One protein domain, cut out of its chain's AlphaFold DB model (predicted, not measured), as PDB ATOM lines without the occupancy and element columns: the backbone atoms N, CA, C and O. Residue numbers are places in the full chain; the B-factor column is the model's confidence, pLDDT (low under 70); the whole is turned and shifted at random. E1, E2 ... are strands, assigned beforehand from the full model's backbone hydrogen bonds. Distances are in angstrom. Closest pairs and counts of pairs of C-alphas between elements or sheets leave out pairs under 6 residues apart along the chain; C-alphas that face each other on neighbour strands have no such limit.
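This is residues 2 to 52 of the 122 residues of the protein "Homogentisate 12-dioxygenase" of Bacteroidetes bacterium OLB8 (UniProt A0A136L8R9). This is a domain of little regular structure: a long stretch with no named element, residues 2 to 25, leads into one two-stranded hairpin, E1 and E2, and a short tail, residues 45 to 52, follows it. Residues 2 to 7 stick out as a free arm. The printed part has 51 residues, with no named helix and two named strands, E1 then E2, in an antiparallel sheet; the class is all strand, with only 12 residues in named elements. The whole is loose, with a radius of gyration of the C-alphas of 12.7 A, and flat, spanning 37 by 34 by 17 A.

E1, residues 26 to 31, and E2, residues 39 to 44, form a hairpin, antiparallel at 155 degrees between their directions. C-alphas 26 and 44 face each other at 4.9 A. N 28 and O 42 are within hydrogen-bond range at 2.9 A.

E1 begins at C-alpha 26 (12.193, 24.734, 219.737) and is 16.1 A long. E2, 15.8 A long, ends at C-alpha 44 (15.025, 22.245, 216.578).

The C-alphas farthest apart, His 2 and Ala 52, are 40.7 A apart. The printed part has no cut. The link from E1 to E2 is short. Only residue 2 has pLDDT under 70.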
ATOM      1  N   HIS A   2      41.207  22.451 219.054       65.94
ATOM      2  CA  HIS A   2      40.501  23.052 217.922       65.94
ATOM      3  C   HIS A   2      39.001  22.951 218.195       65.94
ATOM      4  O   HIS A   2      38.429  21.867 218.106       65.94
ATOM      5  N   TYR A   3      38.380  24.063 218.588       80.62
ATOM      6  CA  TYR A   3      36.924  24.155 218.620       80.62
ATOM      7  C   TYR A   3      36.443  24.416 217.196       80.62
ATOM      8  O   TYR A   3      36.871  25.378 216.562       80.62
ATOM      9  N   HIS A   4      35.591  23.530 216.691       84.44
ATOM     10  CA  HIS A   4      34.979  23.660 215.379       84.44
ATOM     11  C   HIS A   4      33.521  24.079 215.553       84.44
ATOM     12  O   HIS A   4      32.748  23.383 216.213       84.44
ATOM     13  N   SER A   5      33.158  25.200 214.942       84.25
ATOM     14  CA  SER A   5      31.795  25.723 214.915       84.25
ATOM     15  C   SER A   5      31.311  25.731 213.472       84.25
ATOM     16  O   SER A   5      32.012  26.226 212.593       84.25
ATOM     17  N   ALA A   6      30.118  25.199 213.227       85.56
ATOM     18  CA  ALA A   6      29.489  25.209 211.914       85.56
ATOM     19  C   ALA A   6      27.993  25.500 212.045       85.56
ATOM     20  O   ALA A   6      27.350  25.072 213.003       85.56
ATOM     21  N   GLY A   7      27.445  26.205 211.056       86.62
ATOM     22  CA  GLY A   7      26.047  26.623 211.054       86.62
ATOM     23  C   GLY A   7      25.776  27.828 211.957       86.62
ATOM     24  O   GLY A   7      26.683  28.565 212.339       86.62
ATOM     25  N   GLN A   8      24.498  28.049 212.256       86.88
ATOM     26  CA  GLN A   8      24.057  29.159 213.096       86.88
ATOM     27  C   GLN A   8      24.028  28.717 214.558       86.88
ATOM     28  O   GLN A   8      23.335  27.764 214.908       86.88
ATOM     29  N   ILE A   9      24.771  29.422 215.407       88.75
ATOM     30  CA  ILE A   9      24.862  29.145 216.840       88.75
ATOM     31  C   ILE A   9      24.463  30.425 217.576       88.75
ATOM     32  O   ILE A   9      24.995  31.491 217.259       88.75
ATOM     33  N   PRO A  10      23.530  30.366 218.539       90.44
ATOM     34  CA  PRO A  10      23.119  31.550 219.276       90.44
ATOM     35  C   PRO A  10      24.278  32.112 220.106       90.44
ATOM     36  O   PRO A  10      25.028  31.374 220.742       90.44
ATOM     37  N   HIS A  11      24.386  33.443 220.148       89.06
ATOM     38  CA  HIS A  11      25.445  34.144 220.885       89.06
ATOM     39  C   HIS A  11      25.417  33.894 222.399       89.06
ATOM     40  O   HIS A  11      26.442  34.016 223.067       89.06
ATOM     41  N   LYS A  12      24.247  33.557 222.951       91.00
ATOM     42  CA  LYS A  12      24.054  33.248 224.368       91.00
ATOM     43  C   LYS A  12      23.210  31.979 224.501       91.00
ATOM     44  O   LYS A  12      22.377  31.676 223.651       91.00
ATOM     45  N   ARG A  13      23.436  31.242 225.587       88.69
ATOM     46  CA  ARG A  13      22.606  30.102 226.002       88.69
ATOM     47  C   ARG A  13      21.226  30.569 226.479       88.69
ATOM     48  O   ARG A  13      21.129  31.673 227.011       88.69
ATOM     49  N   HIS A  14      20.216  29.709 226.344       88.50
ATOM     50  CA  HIS A  14      18.834  29.969 226.765       88.50
ATOM     51  C   HIS A  14      18.307  31.306 226.244       88.50
ATOM     52  O   HIS A  14      18.078  32.251 227.003       88.50
ATOM     53  N   ILE A  15      18.185  31.405 224.922       92.00
ATOM     54  CA  ILE A  15      17.639  32.594 224.272       92.00
ATOM     55  C   ILE A  15      16.465  32.217 223.386       92.00
ATOM     56  O   ILE A  15      16.383  31.114 222.856       92.00
ATOM     57  N   GLN A  16      15.586  33.184 223.140       91.75
ATOM     58  CA  GLN A  16      14.641  33.069 222.039       91.75
ATOM     59  C   GLN A  16      15.398  33.125 220.713       91.75
ATOM     60  O   GLN A  16      15.672  34.201 220.180       91.75
ATOM     61  N   PHE A  17      15.758  31.955 220.190       94.44
ATOM     62  CA  PHE A  17      16.450  31.855 218.920       94.44
ATOM     63  C   PHE A  17      15.438  31.826 217.772       94.44
ATOM     64  O   PHE A  17      14.586  30.936 217.689       94.44
ATOM     65  N   ARG A  18      15.509  32.837 216.900       93.69
ATOM     66  CA  ARG A  18      14.566  33.021 215.793       93.69
ATOM     67  C   ARG A  18      15.076  32.405 214.500       93.69
ATOM     68  O   ARG A  18      16.256  32.491 214.171       93.69
ATOM     69  N   LYS A  19      14.146  31.811 213.764       92.50
ATOM     70  CA  LYS A  19      14.311  31.349 212.390       92.50
ATOM     71  C   LYS A  19      14.300  32.545 211.425       92.50
ATOM     72  O   LYS A  19      13.758  33.597 211.774       92.50
ATOM     73  N   PRO A  20      14.821  32.385 210.195       91.06
ATOM     74  CA  PRO A  20      14.756  33.431 209.170       91.06
ATOM     75  C   PRO A  20      13.330  33.875 208.806       91.06
ATOM     76  O   PRO A  20      13.137  35.011 208.391       91.06
ATOM     77  N   ASP A  21      12.333  33.004 208.989       92.81
ATOM     78  CA  ASP A  21      10.911  33.290 208.748       92.81
ATOM     79  C   ASP A  21      10.231  34.084 209.886       92.81
ATOM     80  O   ASP A  21       9.035  34.356 209.830       92.81
ATOM     81  N   GLY A  22      10.980  34.454 210.932       92.44
ATOM     82  CA  GLY A  22      10.484  35.178 212.105       92.44
ATOM     83  C   GLY A  22       9.925  34.284 213.218       92.44
ATOM     84  O   GLY A  22       9.738  34.763 214.345       92.44
ATOM     85  N   GLY A  23       9.715  32.990 212.947       93.38
ATOM     86  CA  GLY A  23       9.305  31.997 213.936       93.38
ATOM     87  C   GLY A  23      10.409  31.669 214.947       93.38
ATOM     88  O   GLY A  23      11.554  32.098 214.819       93.38
ATOM     89  N   LEU A  24      10.079  30.877 215.970       93.38
ATOM     90  CA  LEU A  24      11.049  30.403 216.964       93.38
ATOM     91  C   LEU A  24      11.499  28.970 216.661       93.38
ATOM     92  O   LEU A  24      10.719  28.136 216.182       93.38
ATOM     93  N   TYR A  25      12.771  28.690 216.940       94.25
ATOM     94  CA  TYR A  25      13.238  27.319 217.122       94.25
ATOM     95  C   TYR A  25      12.729  26.763 218.455       94.25
ATOM     96  O   TYR A  25      12.503  27.506 219.409       94.25
ATOM     97  N   TRP A  26      12.564  25.445 218.516       92.94
ATOM     98  CA  TRP A  26      12.193  24.734 219.737       92.94
ATOM     99  C   TRP A  26      13.451  24.399 220.530       92.94
ATOM    100  O   TRP A  26      14.343  23.752 219.990       92.94
ATOM    101  N   GLU A  27      13.525  24.844 221.780       93.00
ATOM    102  CA  GLU A  27      14.656  24.561 222.666       93.00
ATOM    103  C   GLU A  27      14.476  23.199 223.361       93.00
ATOM    104  O   GLU A  27      13.410  22.915 223.909       93.00
ATOM    105  N   GLU A  28      15.523  22.374 223.362       91.50
ATOM    106  CA  GLU A  28      15.633  21.147 224.157       91.50
ATOM    107  C   GLU A  28      16.916  21.195 224.997       91.50
ATOM    108  O   GLU A  28      18.016  21.406 224.478       91.50
ATOM    109  N   VAL A  29      16.786  20.969 226.306       91.62
ATOM    110  CA  VAL A  29      17.935  20.740 227.190       91.62
ATOM    111  C   VAL A  29      18.251  19.251 227.173       91.62
ATOM    112  O   VAL A  29      17.537  18.449 227.771       91.62
ATOM    113  N   PHE A  30      19.332  18.884 226.491       91.38
ATOM    114  CA  PHE A  30      19.783  17.505 226.377       91.38
ATOM    115  C   PHE A  30      20.899  17.220 227.385       91.38
ATOM    116  O   PHE A  30      21.980  17.815 227.328       91.38
ATOM    117  N   SER A  31      20.635  16.298 228.309       90.31
ATOM    118  CA  SER A  31      21.544  15.918 229.391       90.31
ATOM    119  C   SER A  31      21.385  14.442 229.742       90.31
ATOM    120  O   SER A  31      20.302  13.876 229.599       90.31
ATOM    121  N   THR A  32      22.456  13.827 230.240       86.62
ATOM    122  CA  THR A  32      22.429  12.462 230.791       86.62
ATOM    123  C   THR A  32      22.019  12.424 232.263       86.62
ATOM    124  O   THR A  32      21.598  11.379 232.744       86.62
ATOM    125  N   GLU A  33      22.132  13.546 232.979       87.00
ATOM    126  CA  GLU A  33      21.913  13.649 234.433       87.00
ATOM    127  C   GLU A  33      20.850  14.711 234.786       87.00
ATOM    128  O   GLU A  33      20.827  15.286 235.877       87.00
ATOM    129  N   GLY A  34      19.937  14.987 233.851       82.19
ATOM    130  CA  GLY A  34      18.899  16.002 234.025       82.19
ATOM    131  C   GLY A  34      19.496  17.410 234.123       82.19
ATOM    132  O   GLY A  34      20.233  17.833 233.235       82.19
ATOM    133  N   PHE A  35      19.174  18.142 235.194       80.94
ATOM    134  CA  PHE A  35      19.667  19.513 235.418       80.94
ATOM    135  C   PHE A  35      21.022  19.580 236.130       80.94
ATOM    136  O   PHE A  35      21.616  20.654 236.230       80.94
ATOM    137  N   SER A  36      21.506  18.444 236.622       79.38
ATOM    138  CA  SER A  36      22.833  18.320 237.208       79.38
ATOM    139  C   SER A  36      23.819  17.945 236.099       79.38
ATOM    140  O   SER A  36      23.479  17.168 235.212       79.38
ATOM    141  N   ASN A  37      25.045  18.476 236.153       84.19
ATOM    142  CA  ASN A  37      26.147  18.158 235.226       84.19
ATOM    143  C   ASN A  37      26.040  18.789 233.815       84.19
ATOM    144  O   ASN A  37      25.290  19.734 233.569       84.19
ATOM    145  N   LYS A  38      26.922  18.359 232.906       88.50
ATOM    146  CA  LYS A  38      27.092  18.903 231.556       88.50
ATOM    147  C   LYS A  38      25.862  18.606 230.706       88.50
ATOM    148  O   LYS A  38      25.510  17.452 230.488       88.50
ATOM    149  N   TYR A  39      25.296  19.660 230.137       90.69
ATOM    150  CA  TYR A  39      24.192  19.584 229.192       90.69
ATOM    151  C   TYR A  39      24.532  20.328 227.900       90.69
ATOM    152  O   TYR A  39      25.418  21.189 227.859       90.69
ATOM    153  N   SER A  40      23.797  19.996 226.845       90.94
ATOM    154  CA  SER A  40      23.757  20.746 225.593       90.94
ATOM    155  C   SER A  40      22.371  21.347 225.404       90.94
ATOM    156  O   SER A  40      21.375  20.751 225.802       90.94
ATOM    157  N   ILE A  41      22.308  22.527 224.792       91.69
ATOM    158  CA  ILE A  41      21.043  23.131 224.372       91.69
ATOM    159  C   ILE A  41      20.919  22.909 222.874       91.69
ATOM    160  O   ILE A  41      21.772  23.362 222.107       91.69
ATOM    161  N   LEU A  42      19.874  22.199 222.475       92.00
ATOM    162  CA  LEU A  42      19.559  21.920 221.086       92.00
ATOM    163  C   LEU A  42      18.421  22.843 220.642       92.00
ATOM    164  O   LEU A  42      17.475  23.084 221.387       92.00
ATOM    165  N   TYR A  43      18.515  23.359 219.418       93.38
ATOM    166  CA  TYR A  43      17.469  24.173 218.803       93.38
ATOM    167  C   TYR A  43      16.934  23.449 217.570       93.38
ATOM    168  O   TYR A  43      17.662  23.228 216.601       93.38
ATOM    169  N   HIS A  44      15.657  23.073 217.600       91.62
ATOM    170  CA  HIS A  44      15.025  22.245 216.578       91.62
ATOM    171  C   HIS A  44      14.075  23.058 215.700       91.62
ATOM    172  O   HIS A  44      13.353  23.945 216.160       91.62
ATOM    173  N   ILE A  45      14.012  22.709 214.413       90.94
ATOM    174  CA  ILE A  45      13.015  23.275 213.491       90.94
ATOM    175  C   ILE A  45      11.600  22.831 213.898       90.94
ATOM    176  O   ILE A  45      10.678  23.650 213.901       90.94
ATOM    177  N   ASN A  46      11.453  21.558 214.278       89.50
ATOM    178  CA  ASN A  46      10.216  20.930 214.745       89.50
ATOM    179  C   ASN A  46      10.376  20.445 216.195       89.50
ATOM    180  O   ASN A  46      11.480  20.036 216.543       89.50
ATOM    181  N   PRO A  47       9.308  20.415 217.012       87.75
ATOM    182  CA  PRO A  47       9.397  19.894 218.373       87.75
ATOM    183  C   PRO A  47       9.850  18.423 218.375       87.75
ATOM    184  O   PRO A  47       9.234  17.617 217.666       87.75
ATOM    185  N   PRO A  48      10.857  18.041 219.183       83.00
ATOM    186  CA  PRO A  48      11.313  16.651 219.281       83.00
ATOM    187  C   PRO A  48      10.260  15.723 219.914       83.00
ATOM    188  O   PRO A  48      10.299  14.512 219.724       83.00
ATOM    189  N   THR A  49       9.268  16.283 220.610       84.00
ATOM    190  CA  THR A  49       8.171  15.556 221.268       84.00
ATOM    191  C   THR A  49       7.052  15.113 220.321       84.00
ATOM    192  O   THR A  49       6.108  14.448 220.751       84.00
ATOM    193  N   ARG A  50       7.107  15.475 219.032       84.19
ATOM    194  CA  ARG A  50       6.043  15.148 218.075       84.19
ATOM    195  C   ARG A  50       6.090  13.664 217.698       84.19
ATOM    196  O   ARG A  50       6.921  13.235 216.903       84.19
ATOM    197  N   LEU A  51       5.134  12.902 218.214       78.62
ATOM    198  CA  LEU A  51       5.001  11.462 218.013       78.62
ATOM    199  C   LEU A  51       3.573  11.127 217.568       78.62
ATOM    200  O   LEU A  51       2.626  11.561 218.214       78.62
ATOM    201  N   ALA A  52       3.401  10.351 216.492       84.31
ATOM    202  CA  ALA A  52       2.065   9.892 216.083       84.31
ATOM    203  C   ALA A  52       1.688   8.530 216.677       84.31
ATOM    204  O   ALA A  52       0.530   8.297 217.005       84.31
TER     205      ALA A  52